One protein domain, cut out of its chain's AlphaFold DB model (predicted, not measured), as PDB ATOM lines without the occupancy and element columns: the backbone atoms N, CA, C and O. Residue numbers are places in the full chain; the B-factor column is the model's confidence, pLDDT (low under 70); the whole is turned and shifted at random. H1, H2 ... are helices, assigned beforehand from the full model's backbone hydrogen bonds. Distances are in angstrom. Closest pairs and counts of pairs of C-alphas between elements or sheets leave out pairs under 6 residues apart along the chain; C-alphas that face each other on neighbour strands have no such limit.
ATOM      1  N   HIS A 223     -21.821 -23.516 -50.652       80.12
ATOM      2  CA  HIS A 223     -22.406 -23.862 -49.357       80.12
ATOM      3  C   HIS A 223     -23.379 -25.050 -49.453       80.12
ATOM      4  O   HIS A 223     -23.289 -25.980 -48.655       80.12
ATOM      5  N   ASN A 224     -24.265 -25.077 -50.453       79.69
ATOM      6  CA  ASN A 224     -25.201 -26.191 -50.632       79.69
ATOM      7  C   ASN A 224     -24.467 -27.475 -51.052       79.69
ATOM      8  O   ASN A 224     -24.833 -28.561 -50.613       79.69
ATOM      9  N   VAL A 225     -23.401 -27.356 -51.852       80.19
ATOM     10  CA  VAL A 225     -22.516 -28.483 -52.197       80.19
ATOM     11  C   VAL A 225     -21.786 -29.013 -50.953       80.19
ATOM     12  O   VAL A 225     -21.754 -30.222 -50.737       80.19
ATOM     13  N   ALA A 226     -21.282 -28.144 -50.071       82.56
ATOM     14  CA  ALA A 226     -20.712 -28.570 -48.788       82.56
ATOM     15  C   ALA A 226     -21.753 -29.272 -47.890       82.56
ATOM     16  O   ALA A 226     -21.455 -30.309 -47.295       82.56
ATOM     17  N   ASN A 227     -22.990 -28.764 -47.845       85.88
ATOM     18  CA  ASN A 227     -24.093 -29.401 -47.121       85.88
ATOM     19  C   ASN A 227     -24.430 -30.791 -47.698       85.88
ATOM     20  O   ASN A 227     -24.644 -31.721 -46.923       85.88
ATOM     21  N   LEU A 228     -24.394 -30.965 -49.027       86.81
ATOM     22  CA  LEU A 228     -24.556 -32.273 -49.677       86.81
ATOM     23  C   LEU A 228     -23.493 -33.269 -49.207       86.81
ATOM     24  O   LEU A 228     -23.837 -34.376 -48.805       86.81
ATOM     25  N   PHE A 229     -22.217 -32.871 -49.202       87.75
ATOM     26  CA  PHE A 229     -21.130 -33.729 -48.724       87.75
ATOM     27  C   PHE A 229     -21.259 -34.071 -47.235       87.75
ATOM     28  O   PHE A 229     -20.934 -35.193 -46.848       87.75
ATOM     29  N   MET A 230     -21.760 -33.157 -46.395       89.94
ATOM     30  CA  MET A 230     -22.045 -33.455 -44.985       89.94
ATOM     31  C   MET A 230     -23.185 -34.470 -44.822       89.94
ATOM     32  O   MET A 230     -23.042 -35.406 -44.037       89.94
ATOM     33  N   VAL A 231     -24.280 -34.325 -45.578       90.19
ATOM     34  CA  VAL A 231     -25.409 -35.273 -45.560       90.19
ATOM     35  C   VAL A 231     -24.988 -36.634 -46.109       90.19
ATOM     36  O   VAL A 231     -25.191 -37.639 -45.437       90.19
ATOM     37  N   TRP A 232     -24.336 -36.684 -47.274       90.19
ATOM     38  CA  TRP A 232     -23.845 -37.931 -47.866       90.19
ATOM     39  C   TRP A 232     -22.893 -38.666 -46.913       90.19
ATOM     40  O   TRP A 232     -23.119 -39.832 -46.608       90.19
ATOM     41  N   ARG A 233     -21.910 -37.961 -46.333       91.19
ATOM     42  CA  ARG A 233     -20.983 -38.525 -45.335       91.19
ATOM     43  C   ARG A 233     -21.693 -39.029 -44.076       91.19
ATOM     44  O   ARG A 233     -21.248 -40.013 -43.492       91.19
ATOM     45  N   MET A 234     -22.763 -38.367 -43.633       92.75
ATOM     46  CA  MET A 234     -23.589 -38.834 -42.515       92.75
ATOM     47  C   MET A 234     -24.307 -40.140 -42.886       92.75
ATOM     48  O   MET A 234     -24.172 -41.126 -42.163       92.75
ATOM     49  N   LEU A 235     -24.978 -40.179 -44.039       91.00
ATOM     50  CA  LEU A 235     -25.708 -41.356 -44.515       91.00
ATOM     51  C   LEU A 235     -24.782 -42.561 -44.730       91.00
ATOM     52  O   LEU A 235     -25.124 -43.660 -44.306       91.00
ATOM     53  N   THR A 236     -23.588 -42.369 -45.307       87.94
ATOM     54  CA  THR A 236     -22.618 -43.460 -45.506       87.94
ATOM     55  C   THR A 236     -21.971 -43.923 -44.201       87.94
ATOM     56  O   THR A 236     -21.775 -45.120 -44.016       87.94
ATOM     57  N   ASN A 237     -21.644 -43.011 -43.274       91.00
ATOM     58  CA  ASN A 237     -21.009 -43.376 -41.999       91.00
ATOM     59  C   ASN A 237     -21.952 -44.122 -41.043       91.00
ATOM     60  O   ASN A 237     -21.477 -44.860 -40.183       91.00
ATOM     61  N   PHE A 238     -23.262 -43.896 -41.159       88.00
ATOM     62  CA  PHE A 238     -24.280 -44.506 -40.304       88.00
ATOM     63  C   PHE A 238     -25.198 -45.478 -41.064       88.00
ATOM     64  O   PHE A 238     -26.232 -45.871 -40.527       88.00
ATOM     65  N   ALA A 239     -24.820 -45.905 -42.277       87.56
ATOM     66  CA  ALA A 239     -25.620 -46.798 -43.119       87.56
ATOM     67  C   ALA A 239     -26.046 -48.078 -42.376       87.56
ATOM     68  O   ALA A 239     -27.236 -48.389 -42.340       87.56
ATOM     69  N   ASP A 240     -25.107 -48.732 -41.681       84.94
ATOM     70  CA  ASP A 240     -25.343 -49.933 -40.863       84.94
ATOM     71  C   ASP A 240     -26.346 -49.712 -39.712       84.94
ATOM     72  O   ASP A 240     -27.026 -50.641 -39.282       84.94
ATOM     73  N   VAL A 241     -26.431 -48.483 -39.187       85.88
ATOM     74  CA  VAL A 241     -27.274 -48.114 -38.031       85.88
ATOM     75  C   VAL A 241     -28.672 -47.678 -38.476       85.88
ATOM     76  O   VAL A 241     -29.657 -47.941 -37.787       85.88
ATOM     77  N   ILE A 242     -28.762 -47.017 -39.632       85.94
ATOM     78  CA  ILE A 242     -30.016 -46.550 -40.241       85.94
ATOM     79  C   ILE A 242     -30.684 -47.683 -41.053       85.94
ATOM     80  O   ILE A 242     -31.894 -47.665 -41.265       85.94
ATOM     81  N   GLY A 243     -29.919 -48.698 -41.473       84.50
ATOM     82  CA  GLY A 243     -30.390 -49.799 -42.321       84.50
ATOM     83  C   GLY A 243     -30.425 -49.445 -43.811       84.50
ATOM     84  O   GLY A 243     -31.303 -49.916 -44.534       84.50
ATOM     85  N   LEU A 244     -29.509 -48.584 -44.264       88.00
ATOM     86  CA  LEU A 244     -29.396 -48.161 -45.662       88.00
ATOM     87  C   LEU A 244     -28.549 -49.143 -46.475       88.00
ATOM     88  O   LEU A 244     -27.538 -49.653 -45.995       88.00
ATOM     89  N   TRP A 245     -28.918 -49.341 -47.740       83.75
ATOM     90  CA  TRP A 245     -28.018 -49.953 -48.718       83.75
ATOM     91  C   TRP A 245     -26.867 -48.995 -49.071       83.75
ATOM     92  O   TRP A 245     -27.062 -47.779 -49.034       83.75
ATOM     93  N   PRO A 246     -25.674 -49.503 -49.428       85.81
ATOM     94  CA  PRO A 246     -24.585 -48.665 -49.916       85.81
ATOM     95  C   PRO A 246     -24.924 -48.084 -51.298       85.81
ATOM     96  O   PRO A 246     -25.259 -48.829 -52.217       85.81
ATOM     97  N   PHE A 247     -24.792 -46.764 -51.449       88.56
ATOM     98  CA  PHE A 247     -24.990 -46.030 -52.705       88.56
ATOM     99  C   PHE A 247     -23.864 -45.007 -52.930       88.56
ATOM    100  O   PHE A 247     -23.235 -44.517 -51.985       88.56
ATOM    101  N   THR A 248     -23.594 -44.683 -54.190       88.62
ATOM    102  CA  THR A 248     -22.552 -43.732 -54.600       88.62
ATOM    103  C   THR A 248     -23.005 -42.273 -54.487       88.62
ATOM    104  O   THR A 248     -24.190 -41.962 -54.359       88.62
ATOM    105  N   LEU A 249     -22.045 -41.343 -54.542       87.31
ATOM    106  CA  LEU A 249     -22.338 -39.908 -54.572       87.31
ATOM    107  C   LEU A 249     -23.141 -39.514 -55.822       87.31
ATOM    108  O   LEU A 249     -24.074 -38.724 -55.716       87.31
ATOM    109  N   ASP A 250     -22.799 -40.072 -56.987       85.50
ATOM    110  CA  ASP A 250     -23.468 -39.757 -58.253       85.50
ATOM    111  C   ASP A 250     -24.919 -40.273 -58.280       85.50
ATOM    112  O   ASP A 250     -25.813 -39.550 -58.716       85.50
ATOM    113  N   GLU A 251     -25.192 -41.461 -57.726       88.00
ATOM    114  CA  GLU A 251     -26.563 -41.964 -57.534       88.00
ATOM    115  C   GLU A 251     -27.370 -41.080 -56.569       88.00
ATOM    116  O   GLU A 251     -28.542 -40.803 -56.819       88.00
ATOM    117  N   PHE A 252     -26.746 -40.583 -55.494       89.19
ATOM    118  CA  PHE A 252     -27.394 -39.661 -54.555       89.19
ATOM    119  C   PHE A 252     -27.681 -38.284 -55.175       89.19
ATOM    120  O   PHE A 252     -28.715 -37.684 -54.891       89.19
ATOM    121  N   VAL A 253     -26.799 -37.794 -56.049       87.69
ATOM    122  CA  VAL A 253     -27.024 -36.568 -56.830       87.69
ATOM    123  C   VAL A 253     -28.152 -36.762 -57.843       87.69
ATOM    124  O   VAL A 253     -29.053 -35.927 -57.907       87.69
ATOM    125  N   GLN A 254     -28.156 -37.870 -58.592       86.75
ATOM    126  CA  GLN A 254     -29.231 -38.189 -59.536       86.75
ATOM    127  C   GLN A 254     -30.587 -38.288 -58.817       86.75
ATOM    128  O   GLN A 254     -31.573 -37.702 -59.262       86.75
ATOM    129  N   ALA A 255     -30.610 -38.902 -57.630       88.50
ATOM    130  CA  ALA A 255     -31.789 -39.000 -56.773       88.50
ATOM    131  C   ALA A 255     -32.360 -37.653 -56.276       88.50
ATOM    132  O   ALA A 255     -33.483 -37.629 -55.777       88.50
ATOM    133  N   LEU A 256     -31.625 -36.543 -56.412       86.81
ATOM    134  CA  LEU A 256     -32.117 -35.183 -56.144       86.81
ATOM    135  C   LEU A 256     -32.637 -34.467 -57.407       86.81
ATOM    136  O   LEU A 256     -33.320 -33.451 -57.284       86.81
ATOM    137  N   HIS A 257     -32.336 -34.986 -58.601       83.31
ATOM    138  CA  HIS A 257     -32.908 -34.530 -59.872       83.31
ATOM    139  C   HIS A 257     -34.196 -35.283 -60.250       83.31
ATOM    140  O   HIS A 257     -35.064 -34.712 -60.914       83.31
ATOM    141  N   ASP A 258     -34.327 -36.551 -59.848       85.31
ATOM    142  CA  ASP A 258     -35.479 -37.394 -60.177       85.31
ATOM    143  C   ASP A 258     -36.727 -37.011 -59.357       85.31
ATOM    144  O   ASP A 258     -36.710 -37.036 -58.128       85.31
ATOM    145  N   TYR A 259     -37.842 -36.722 -60.039       75.88
ATOM    146  CA  TYR A 259     -39.093 -36.257 -59.413       75.88
ATOM    147  C   TYR A 259     -39.690 -37.253 -58.395       75.88
ATOM    148  O   TYR A 259     -40.121 -36.843 -57.321       75.88
ATOM    149  N   ASP A 260     -39.659 -38.552 -58.710       77.00
ATOM    150  CA  ASP A 260     -40.101 -39.656 -57.841       77.00
ATOM    151  C   ASP A 260     -38.917 -40.598 -57.530       77.00
ATOM    152  O   ASP A 260     -38.936 -41.793 -57.843       77.00
ATOM    153  N   SER A 261     -37.827 -40.067 -56.960       87.56
ATOM    154  CA  SER A 261     -36.647 -40.892 -56.666       87.56
ATOM    155  C   SER A 261     -36.920 -41.976 -55.618       87.56
ATOM    156  O   SER A 261     -37.128 -41.700 -54.430       87.56
ATOM    157  N   ARG A 262     -36.799 -43.242 -56.039       86.94
ATOM    158  CA  ARG A 262     -36.849 -44.407 -55.145       86.94
ATOM    159  C   ARG A 262     -35.773 -44.344 -54.055       86.94
ATOM    160  O   ARG A 262     -36.093 -44.597 -52.897       86.94
ATOM    161  N   LEU A 263     -34.533 -43.989 -54.407       88.88
ATOM    162  CA  LEU A 263     -33.418 -43.912 -53.455       88.88
ATOM    163  C   LEU A 263     -33.678 -42.839 -52.388       88.88
ATOM    164  O   LEU A 263     -33.505 -43.094 -51.197       88.88
ATOM    165  N   LEU A 264     -34.165 -41.661 -52.796       89.06
ATOM    166  CA  LEU A 264     -34.506 -40.594 -51.855       89.06
ATOM    167  C   LEU A 264     -35.656 -41.009 -50.922       89.06
ATOM    168  O   LEU A 264     -35.606 -40.715 -49.727       89.06
ATOM    169  N   GLY A 265     -36.658 -41.727 -51.440       88.88
ATOM    170  CA  GLY A 265     -37.735 -42.313 -50.639       88.88
ATOM    171  C   GLY A 265     -37.226 -43.338 -49.621       88.88
ATOM    172  O   GLY A 265     -37.559 -43.240 -48.442       88.88
ATOM    173  N   GLU A 266     -36.378 -44.282 -50.035       88.62
ATOM    174  CA  GLU A 266     -35.778 -45.287 -49.142       88.62
ATOM    175  C   GLU A 266     -34.932 -44.644 -48.029       88.62
ATOM    176  O   GLU A 266     -35.073 -45.026 -46.864       88.62
ATOM    177  N   ILE A 267     -34.153 -43.601 -48.347       91.44
ATOM    178  CA  ILE A 267     -33.394 -42.813 -47.362       91.44
ATOM    179  C   ILE A 267     -34.326 -42.160 -46.329       91.44
ATOM    180  O   ILE A 267     -34.106 -42.308 -45.124       91.44
ATOM    181  N   HIS A 268     -35.393 -41.479 -46.765       90.19
ATOM    182  CA  HIS A 268     -36.342 -40.844 -45.843       90.19
ATOM    183  C   HIS A 268     -37.092 -41.867 -44.982       90.19
ATOM    184  O   HIS A 268     -37.246 -41.651 -43.781       90.19
ATOM    185  N   ILE A 269     -37.521 -42.997 -45.555       91.12
ATOM    186  CA  ILE A 269     -38.197 -44.085 -44.829       91.12
ATOM    187  C   ILE A 269     -37.294 -44.655 -43.732       91.12
ATOM    188  O   ILE A 269     -37.775 -44.905 -42.627       91.12
ATOM    189  N   ALA A 270     -36.011 -44.876 -44.018       90.62
ATOM    190  CA  ALA A 270     -35.074 -45.444 -43.056       90.62
ATOM    191  C   ALA A 270     -34.769 -44.458 -41.913       90.62
ATOM    192  O   ALA A 270     -34.940 -44.808 -40.746       90.62
ATOM    193  N   LEU A 271     -34.459 -43.194 -42.238       91.25
ATOM    194  CA  LEU A 271     -34.281 -42.125 -41.246       91.25
ATOM    195  C   LEU A 271     -35.519 -41.956 -40.352       91.25
ATOM    196  O   LEU A 271     -35.392 -41.891 -39.131       91.25
ATOM    197  N   LEU A 272     -36.721 -41.933 -40.943       90.44
ATOM    198  CA  LEU A 272     -37.979 -41.845 -40.199       90.44
ATOM    199  C   LEU A 272     -38.228 -43.079 -39.330       90.44
ATOM    200  O   LEU A 272     -38.772 -42.927 -38.244       90.44
ATOM    201  N   LYS A 273     -37.823 -44.286 -39.742       89.12
ATOM    202  CA  LYS A 273     -37.945 -45.491 -38.905       89.12
ATOM    203  C   LYS A 273     -37.047 -45.429 -37.671       89.12
ATOM    204  O   LYS A 273     -37.534 -45.738 -36.585       89.12
ATOM    205  N   THR A 274     -35.793 -44.992 -37.806       88.50
ATOM    206  CA  THR A 274     -34.900 -44.754 -36.656       88.50
ATOM    207  C   THR A 274     -35.506 -43.713 -35.713       88.50
ATOM    208  O   THR A 274     -35.727 -43.983 -34.539       88.50
ATOM    209  N   LEU A 275     -35.893 -42.557 -36.250       86.56
ATOM    210  CA  LEU A 275     -36.390 -41.422 -35.474       86.56
ATOM    211  C   LEU A 275     -37.772 -41.667 -34.832       86.56
ATOM    212  O   LEU A 275     -38.000 -41.259 -33.696       86.56
ATOM    213  N   VAL A 276     -38.690 -42.374 -35.500       86.69
ATOM    214  CA  VAL A 276     -39.980 -42.782 -34.908       86.69
ATOM    215  C   VAL A 276     -39.774 -43.843 -33.827       86.69
ATOM    216  O   VAL A 276     -40.500 -43.829 -32.833       86.69
ATOM    217  N   LYS A 277     -38.779 -44.729 -33.970       85.50
ATOM    218  CA  LYS A 277     -38.390 -45.653 -32.899       85.50
ATOM    219  C   LYS A 277     -37.859 -44.882 -31.687       85.50
ATOM    220  O   LYS A 277     -38.363 -45.103 -30.595       85.50
ATOM    221  N   ASP A 278     -36.941 -43.937 -31.870       83.06
ATOM    222  CA  ASP A 278     -36.376 -43.156 -30.760       83.06
ATOM    223  C   ASP A 278     -37.458 -42.334 -30.026       83.06
ATOM    224  O   ASP A 278     -37.514 -42.321 -28.795       83.06
ATOM    225  N   VAL A 279     -38.393 -41.719 -30.764       80.75
ATOM    226  CA  VAL A 279     -39.558 -41.011 -30.193       80.75
ATOM    227  C   VAL A 279     -40.520 -41.973 -29.477       80.75
ATOM    228  O   VAL A 279     -41.068 -41.630 -28.426       80.75
ATOM    229  N   LYS A 280     -40.712 -43.192 -29.997       81.69
ATOM    230  CA  LYS A 280     -41.511 -44.237 -29.343       81.69
ATOM    231  C   LYS A 280     -40.858 -44.713 -28.045       81.69
ATOM    232  O   LYS A 280     -41.541 -44.725 -27.021       81.69
ATOM    233  N   ASP A 281     -39.570 -45.030 -28.061       78.44
ATOM    234  CA  ASP A 281     -38.813 -45.480 -26.891       78.44
ATOM    235  C   ASP A 281     -38.796 -44.371 -25.811       78.44
ATOM    236  O   ASP A 281     -39.055 -44.643 -24.636       78.44
ATOM    237  N   ALA A 282     -38.652 -43.098 -26.206       73.69
ATOM    238  CA  ALA A 282     -38.800 -41.944 -25.312       73.69
ATOM    239  C   ALA A 282     -40.225 -41.800 -24.731       73.69
ATOM    240  O   ALA A 282     -40.378 -41.525 -23.538       73.69
ATOM    241  N   SER A 283     -41.278 -42.020 -25.532       73.00
ATOM    242  CA  SER A 283     -42.671 -41.987 -25.049       73.00
ATOM    243  C   SER A 283     -42.968 -43.103 -24.035       73.00
ATOM    244  O   SER A 283     -43.677 -42.875 -23.054       73.00
ATOM    245  N   GLN A 284     -42.370 -44.286 -24.216       73.75
ATOM    246  CA  GLN A 284     -42.492 -45.406 -23.281       73.75
ATOM    247  C   GLN A 284     -41.705 -45.148 -21.989       73.75
ATOM    248  O   GLN A 284     -42.237 -45.376 -20.902       73.75
ATOM    249  N   ALA A 285     -40.492 -44.591 -22.079       67.06
ATOM    250  CA  ALA A 285     -39.719 -44.166 -20.910       67.06
ATOM    251  C   ALA A 285     -40.470 -43.113 -20.069       67.06
ATOM    252  O   ALA A 285     -40.527 -43.227 -18.844       67.06
ATOM    253  N   ALA A 286     -41.108 -42.134 -20.723       64.00
ATOM    254  CA  ALA A 286     -41.930 -41.122 -20.061       64.00
ATOM    255  C   ALA A 286     -43.168 -41.724 -19.366       64.00
ATOM    256  O   ALA A 286     -43.473 -41.352 -18.233       64.00
ATOM    257  N   ALA A 287     -43.849 -42.690 -19.997       63.44
ATOM    258  CA  ALA A 287     -45.014 -43.368 -19.419       63.44
ATOM    259  C   ALA A 287     -44.689 -44.217 -18.170       63.44
ATOM    260  O   ALA A 287     -45.566 -44.448 -17.342       63.44
ATOM    261  N   ILE A 288     -43.435 -44.658 -18.018       64.56
ATOM    262  CA  ILE A 288     -42.949 -45.432 -16.860       64.56
ATOM    263  C   ILE A 288     -42.567 -44.516 -15.674       64.56
ATOM    264  O   ILE A 288     -42.386 -44.994 -14.557       64.56
ATOM    265  N   GLY A 289     -42.464 -43.197 -15.879       53.25
ATOM    266  CA  GLY A 289     -42.205 -42.221 -14.810       53.25
ATOM    267  C   GLY A 289     -40.784 -42.246 -14.225       53.25
ATOM    268  O   GLY A 289     -40.524 -41.586 -13.220       53.25
ATOM    269  N   SER A 290     -39.851 -42.985 -14.834       51.75
ATOM    270  CA  SER A 290     -38.462 -43.066 -14.371       51.75
ATOM    271  C   SER A 290     -37.595 -41.972 -14.996       51.75
ATOM    272  O   SER A 290     -37.260 -42.017 -16.182       51.75
ATOM    273  N   ASN A 291     -37.145 -41.024 -14.169       52.00
ATOM    274  CA  ASN A 291     -36.210 -39.971 -14.583       52.00
ATOM    275  C   ASN A 291     -34.866 -40.536 -15.093       52.00
ATOM    276  O   ASN A 291     -34.237 -39.927 -15.955       52.00
ATOM    277  N   GLN A 292     -34.445 -41.719 -14.624       50.56
ATOM    278  CA  GLN A 292     -33.260 -42.406 -15.152       50.56
ATOM    279  C   GLN A 292     -33.506 -42.982 -16.554       50.56
ATOM    280  O   GLN A 292     -32.641 -42.858 -17.420       50.56
ATOM    281  N   ALA A 293     -34.690 -43.544 -16.827       45.94
ATOM    282  CA  ALA A 293     -35.039 -44.008 -18.174       45.94
ATOM    283  C   ALA A 293     -35.075 -42.843 -19.181       45.94
ATOM    284  O   ALA A 293     -34.601 -42.986 -20.308       45.94
ATOM    285  N   LEU A 294     -35.556 -41.672 -18.745       45.91
ATOM    286  CA  LEU A 294     -35.581 -40.442 -19.541       45.91
ATOM    287  C   LEU A 294     -34.174 -39.930 -19.919       45.91
ATOM    288  O   LEU A 294     -34.018 -39.299 -20.960       45.91
ATOM    289  N   ALA A 295     -33.155 -40.216 -19.101       43.81
ATOM    290  CA  ALA A 295     -31.756 -39.875 -19.380       43.81
ATOM    291  C   ALA A 295     -31.041 -40.928 -20.253       43.81
ATOM    292  O   ALA A 295     -30.191 -40.578 -21.071       43.81
ATOM    293  N   VAL A 296     -31.388 -42.213 -20.108       48.72
ATOM    294  CA  VAL A 296     -30.833 -43.304 -20.934       48.72
ATOM    295  C   VAL A 296     -31.363 -43.244 -22.372       48.72
ATOM    296  O   VAL A 296     -30.592 -43.482 -23.305       48.72
ATOM    297  N   ALA A 297     -32.628 -42.852 -22.568       49.47
ATOM    298  CA  ALA A 297     -33.225 -42.530 -23.869       49.47
ATOM    299  C   ALA A 297     -32.667 -41.197 -24.425       49.47
ATOM    300  O   ALA A 297     -33.367 -40.194 -24.559       49.47
ATOM    301  N   SER A 298     -31.365 -41.190 -24.717       42.72
ATOM    302  CA  SER A 298     -30.499 -40.017 -24.916       42.72
ATOM    303  C   SER A 298     -30.639 -39.340 -26.298       42.72
ATOM    304  O   SER A 298     -29.664 -38.953 -26.938       42.72
ATOM    305  N   GLY A 299     -31.890 -39.139 -26.722       46.50
ATOM    306  CA  GLY A 299     -32.335 -38.350 -27.880       46.50
ATOM    307  C   GLY A 299     -33.490 -37.430 -27.470       46.50
ATOM    308  O   GLY A 299     -34.607 -37.548 -27.968       46.50
ATOM    309  N   GLY A 300     -33.249 -36.592 -26.457       55.94
ATOM    310  CA  GLY A 300     -34.289 -35.989 -25.619       55.94
ATOM    311  C   GLY A 300     -35.277 -35.064 -26.336       55.94
ATOM    312  O   GLY A 300     -35.037 -33.864 -26.469       55.94
ATOM    313  N   HIS A 301     -36.449 -35.600 -26.683       63.34
ATOM    314  CA  HIS A 301     -37.584 -34.829 -27.197       63.34
ATOM    315  C   HIS A 301     -38.931 -35.134 -26.486       63.34
ATOM    316  O   HIS A 301     -39.936 -35.385 -27.153       63.34
ATOM    317  N   PRO A 302     -39.030 -35.065 -25.139       67.62
ATOM    318  CA  PRO A 302     -40.323 -35.190 -24.450       67.62
ATOM    319  C   PRO A 302     -41.312 -34.080 -24.856       67.62
ATOM    320  O   PRO A 302     -42.507 -34.334 -24.973       67.62
ATOM    321  N   GLU A 303     -40.818 -32.874 -25.172       70.81
ATOM    322  CA  GLU A 303     -41.632 -31.773 -25.713       70.81
ATOM    323  C   GLU A 303     -42.273 -32.119 -27.069       70.81
ATOM    324  O   GLU A 303     -43.362 -31.643 -27.378       70.81
ATOM    325  N   LEU A 304     -41.623 -32.966 -27.874       79.81
ATOM    326  CA  LEU A 304     -42.112 -33.418 -29.179       79.81
ATOM    327  C   LEU A 304     -43.181 -34.500 -29.044       79.81
ATOM    328  O   LEU A 304     -44.144 -34.505 -29.806       79.81
ATOM    329  N   VAL A 305     -43.034 -35.377 -28.046       80.44
ATOM    330  CA  VAL A 305     -44.063 -36.343 -27.645       80.44
ATOM    331  C   VAL A 305     -45.304 -35.593 -27.141       80.44
ATOM    332  O   VAL A 305     -46.403 -35.857 -27.629       80.44
ATOM    333  N   GLU A 306     -45.149 -34.593 -26.257       78.69
ATOM    334  CA  GLU A 306     -46.269 -33.723 -25.846       78.69
ATOM    335  C   GLU A 306     -46.880 -33.003 -27.060       78.69
ATOM    336  O   GLU A 306     -48.101 -32.990 -27.213       78.69
ATOM    337  N   ALA A 307     -46.057 -32.436 -27.952       81.19
ATOM    338  CA  ALA A 307     -46.529 -31.705 -29.125       81.19
ATOM    339  C   ALA A 307     -47.285 -32.593 -30.129       81.19
ATOM    340  O   ALA A 307     -48.307 -32.156 -30.659       81.19
ATOM    341  N   ALA A 308     -46.832 -33.825 -30.377       83.50
ATOM    342  CA  ALA A 308     -47.507 -34.779 -31.256       83.50
ATOM    343  C   ALA A 308     -48.894 -35.154 -30.710       83.50
ATOM    344  O   ALA A 308     -49.892 -35.021 -31.424       83.50
ATOM    345  N   TYR A 309     -48.986 -35.498 -29.419       83.69
ATOM    346  CA  TYR A 309     -50.274 -35.759 -28.768       83.69
ATOM    347  C   TYR A 309     -51.168 -34.510 -28.695       83.69
ATOM    348  O   TYR A 309     -52.382 -34.615 -28.859       83.69
ATOM    349  N   ALA A 310     -50.598 -33.313 -28.532       83.06
ATOM    350  CA  ALA A 310     -51.331 -32.049 -28.610       83.06
ATOM    351  C   ALA A 310     -51.922 -31.780 -30.007       83.06
ATOM    352  O   ALA A 310     -53.052 -31.302 -30.118       83.06
ATOM    353  N   TRP A 311     -51.196 -32.105 -31.080       83.62
ATOM    354  CA  TRP A 311     -51.741 -32.082 -32.442       83.62
ATOM    355  C   TRP A 311     -52.797 -33.170 -32.693       83.62
ATOM    356  O   TRP A 311     -53.620 -32.999 -33.592       83.62
ATOM    357  N   GLY A 312     -52.800 -34.241 -31.892       82.81
ATOM    358  CA  GLY A 312     -53.676 -35.402 -32.046       82.81
ATOM    359  C   GLY A 312     -53.111 -36.488 -32.967       82.81
ATOM    360  O   GLY A 312     -53.890 -37.220 -33.570       82.81
ATOM    361  N   PHE A 313     -51.785 -36.573 -33.113       88.06
ATOM    362  CA  PHE A 313     -51.114 -37.634 -33.871       88.06
ATOM    363  C   PHE A 313     -50.818 -38.843 -32.969       88.06
ATOM    364  O   PHE A 313     -50.345 -38.660 -31.846       88.06
ATOM    365  N   ASP A 314     -51.041 -40.069 -33.459       83.25
ATOM    366  CA  ASP A 314     -50.640 -41.287 -32.747       83.25
ATOM    367  C   ASP A 314     -49.243 -41.766 -33.187       83.25
ATOM    368  O   ASP A 314     -49.005 -42.205 -34.314       83.25
ATOM    369  N   ILE A 315     -48.305 -41.711 -32.241       81.62
ATOM    370  CA  ILE A 315     -46.910 -42.141 -32.388       81.62
ATOM    371  C   ILE A 315     -46.811 -43.667 -32.619       81.62
ATOM    372  O   ILE A 315     -45.865 -44.148 -33.246       81.62
ATOM    373  N   GLN A 316     -47.790 -44.454 -32.158       78.50
ATOM    374  CA  GLN A 316     -47.855 -45.899 -32.403       78.50
ATOM    375  C   GLN A 316     -48.341 -46.225 -33.822       78.50
ATOM    376  O   GLN A 316     -47.903 -47.226 -34.396       78.50
ATOM    377  N   GLU A 317     -49.195 -45.382 -34.409       81.19
ATOM    378  CA  GLU A 317     -49.581 -45.474 -35.823       81.19
ATOM    379  C   GLU A 317     -48.421 -45.075 -36.742       81.19
ATOM    380  O   GLU A 317     -48.168 -45.775 -37.723       81.19
ATOM    381  N   TRP A 318     -47.643 -44.034 -36.396       85.38
ATOM    382  CA  TRP A 318     -46.440 -43.648 -37.155       85.38
ATOM    383  C   TRP A 318     -45.529 -44.851 -37.418       85.38
ATOM    384  O   TRP A 318     -45.199 -45.130 -38.570       85.38
ATOM    385  N   GLY A 319     -45.172 -45.606 -36.372       79.06
ATOM    386  CA  GLY A 319     -44.259 -46.750 -36.483       79.06
ATOM    387  C   GLY A 319     -44.806 -47.919 -37.311       79.06
ATOM    388  O   GLY A 319     -44.029 -48.631 -37.943       79.06
ATOM    389  N   GLN A 320     -46.127 -48.101 -37.345       83.06
ATOM    390  CA  GLN A 320     -46.788 -49.128 -38.162       83.06
ATOM    391  C   GLN A 320     -46.943 -48.699 -39.626       83.06
ATOM    392  O   GLN A 320     -46.990 -49.548 -40.518       83.06
ATOM    393  N   HIS A 321     -47.014 -47.393 -39.886       83.88
ATOM    394  CA  HIS A 321     -47.365 -46.867 -41.197       83.88
ATOM    395  C   HIS A 321     -46.211 -46.256 -41.999       83.88
ATOM    396  O   HIS A 321     -46.490 -45.863 -43.125       83.88
ATOM    397  N   VAL A 322     -44.945 -46.217 -41.545       87.31
ATOM    398  CA  VAL A 322     -43.820 -45.712 -42.381       87.31
ATOM    399  C   VAL A 322     -43.572 -46.599 -43.617       87.31
ATOM    400  O   VAL A 322     -42.876 -47.616 -43.553       87.31
ATOM    401  N   ASN A 323     -44.108 -46.188 -44.771       87.31
ATOM    402  CA  ASN A 323     -43.958 -46.855 -46.066       87.31
ATOM    403  C   ASN A 323     -43.741 -45.842 -47.212       87.31
ATOM    404  O   ASN A 323     -43.766 -44.630 -47.000       87.31
ATOM    405  N   ALA A 324     -43.527 -46.346 -48.432       84.75
ATOM    406  CA  ALA A 324     -43.162 -45.553 -49.609       84.75
ATOM    407  C   ALA A 324     -44.172 -44.466 -50.030       84.75
ATOM    408  O   ALA A 324     -43.769 -43.505 -50.677       84.75
ATOM    409  N   LEU A 325     -45.446 -44.584 -49.645       85.19
ATOM    410  CA  LEU A 325     -46.509 -43.630 -49.990       85.19
ATOM    411  C   LEU A 325     -46.892 -42.705 -48.822       85.19
ATOM    412  O   LEU A 325     -47.471 -41.643 -49.032       85.19
ATOM    413  N   THR A 326     -46.587 -43.101 -47.586       88.62
ATOM    414  CA  THR A 326     -47.011 -42.419 -46.348       88.62
ATOM    415  C   THR A 326     -45.894 -41.647 -45.655       88.62
ATOM    416  O   THR A 326     -46.187 -40.767 -44.844       88.62
ATOM    417  N   TRP A 327     -44.621 -41.931 -45.957       89.06
ATOM    418  CA  TRP A 327     -43.492 -41.212 -45.362       89.06
ATOM    419  C   TRP A 327     -43.567 -39.678 -45.513       89.06
ATOM    420  O   TRP A 327     -43.180 -39.017 -44.549       89.06
ATOM    421  N   PRO A 328     -44.114 -39.070 -46.596       90.38
ATOM    422  CA  PRO A 328     -44.226 -37.610 -46.680       90.38
ATOM    423  C   PRO A 328     -45.244 -37.049 -45.679       90.38
ATOM    424  O   PRO A 328     -45.042 -35.977 -45.113       90.38
ATOM    425  N   GLU A 329     -46.326 -37.788 -45.417       90.81
ATOM    426  CA  GLU A 329     -47.358 -37.415 -44.447       90.81
ATOM    427  C   GLU A 329     -46.856 -37.592 -43.008       90.81
ATOM    428  O   GLU A 329     -47.040 -36.703 -42.180       90.81
ATOM    429  N   ILE A 330     -46.139 -38.681 -42.715       90.31
ATOM    430  CA  ILE A 330     -45.522 -38.898 -41.397       90.31
ATOM    431  C   ILE A 330     -44.427 -37.849 -41.139       90.31
ATOM    432  O   ILE A 330     -44.386 -37.266 -40.058       90.31
ATOM    433  N   LEU A 331     -43.615 -37.506 -42.148       90.75
ATOM    434  CA  LEU A 331     -42.660 -36.395 -42.082       90.75
ATOM    435  C   LEU A 331     -43.363 -35.050 -41.838       90.75
ATOM    436  O   LEU A 331     -42.886 -34.248 -41.038       90.75
ATOM    437  N   ARG A 332     -44.519 -34.802 -42.472       90.88
ATOM    438  CA  ARG A 332     -45.331 -33.592 -42.255       90.88
ATOM    439  C   ARG A 332     -45.885 -33.518 -40.828       90.88
ATOM    440  O   ARG A 332     -45.852 -32.446 -40.223       90.88
ATOM    441  N   GLN A 333     -46.384 -34.626 -40.280       89.75
ATOM    442  CA  GLN A 333     -46.863 -34.697 -38.894       89.75
ATOM    443  C   GLN A 333     -45.713 -34.496 -37.897       89.75
ATOM    444  O   GLN A 333     -45.823 -33.673 -36.986       89.75
ATOM    445  N   PHE A 334     -44.574 -35.153 -38.128       87.88
ATOM    446  CA  PHE A 334     -43.354 -34.983 -37.344       87.88
ATOM    447  C   PHE A 334     -42.834 -33.536 -37.367       87.88
ATOM    448  O   PHE A 334     -42.496 -32.977 -36.322       87.88
ATOM    449  N   ALA A 335     -42.818 -32.892 -38.538       88.88
ATOM    450  CA  ALA A 335     -42.415 -31.497 -38.698       88.88
ATOM    451  C   ALA A 335     -43.342 -30.537 -37.930       88.88
ATOM    452  O   ALA A 335     -42.856 -29.655 -37.220       88.88
ATOM    453  N   LEU A 336     -44.665 -30.744 -37.995       88.44
ATOM    454  CA  LEU A 336     -45.639 -29.956 -37.232       88.44
ATOM    455  C   LEU A 336     -45.488 -30.132 -35.717       88.44
ATOM    456  O   LEU A 336     -45.575 -29.143 -34.981       88.44
ATOM    457  N   ALA A 337     -45.249 -31.358 -35.246       85.88
ATOM    458  CA  ALA A 337     -44.943 -31.627 -33.843       85.88
ATOM    459  C   ALA A 337     -43.625 -30.940 -33.428       85.88
ATOM    460  O   ALA A 337     -43.572 -30.290 -32.387       85.88
ATOM    461  N   SER A 338     -42.618 -30.948 -34.306       84.38
ATOM    462  CA  SER A 338     -41.333 -30.242 -34.151       84.38
ATOM    463  C   SER A 338     -41.432 -28.712 -34.299       84.38
ATOM    464  O   SER A 338     -40.419 -28.017 -34.296       84.38
ATOM    465  N   GLY A 339     -42.640 -28.157 -34.451       82.56
ATOM    466  CA  GLY A 339     -42.884 -26.716 -34.544       82.56
ATOM    467  C   GLY A 339     -42.636 -26.086 -35.920       82.56
ATOM    468  O   GLY A 339     -42.864 -24.883 -36.074       82.56
TER     469      GLY A 339
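Overview. This is residues 223 to 339 of the 924 residues of an uncharacterized protein of Selaginella moellendorffii (UniProt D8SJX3). One long helix, H4, runs down the middle of an elongated domain like a beam, and the shorter helices gather round it. H2 and H3 pack on it toward its first end, with H1 close to both of them; H6, H7 and H8 pack along another side, and H5 folds back beside its last end as a hairpin. The printed part has 117 residues with eight named helices, H1 to H8 in that order, and no named strand: all helix. It is only just compact, close to loose, with a radius of gyration of the C-alphas of 15.9 A and spans of 47 by 27 by 26 A.

Arrangement. H1, residues 223 to 237, touches no helix; it is close but not clearly touching to H3, residues 249 to 257, the closest C-alphas being those of Trp 232 and Leu 249, 7.2 A apart. H2, residues 239 to 242, only just touches the hub H4, residues 262 to 287, with 3 pairs of C-alphas within 8 A, the closest those of Ile 242 and Ala 270 at 5.9 A. H3 touches residues 262 to 264 of H4, about perpendicular at 89 degrees, with C-alphas 255 and 264 closest at 5.8 A. H5, residues 291 to 296, forms a helical hairpin with H4, a shallow tilt of 28 degrees, opposite ways; C-alphas 285 and 293 are closest at 5.4 A. H6, residues 302 to 311, touches H4 at 76 degrees, about perpendicular, closest at C-alphas 283 and 305, 6.4 A. H7, residues 315 to 321, touches H4 at a shallow tilt of 31 degrees, opposite ways, closest at C-alphas 276 and 319, 6.0 A. H8, residues 327 to 337, touches H4 at a steep tilt of 42 degrees, the same way, closest at C-alphas 269 and 327, 6.0 A. H8 also touches H6, with C-alphas 308 and 337 closest at 4.8 A. Every O i to N i+4 pair is within hydrogen-bond range in H1, H3, H4, H5, H6 and H8; in H7 1 of 3 is, beside 2 of 4 O i to N i+3 pairs, and H2 is too short for an O i to N i+4 pair.

Along the chain. H1 begins at C-alpha 223, (-22.406, -23.862, -49.357), and is 20.9 A long. H4 runs 36.7 A from C-alpha 262, (-36.849, -44.407, -55.145). H8, 15.1 A long, ends at C-alpha 337, (-44.943, -31.627, -33.843).

Size, cuts and confidence. The C-alphas of Asp 250 and Gly 289, the two farthest apart, are 47.4 A from each other. The printed part has no cut and no long link. Residues 287 to 292 stand free, and pLDDT is under 70 at residues 285 to 302.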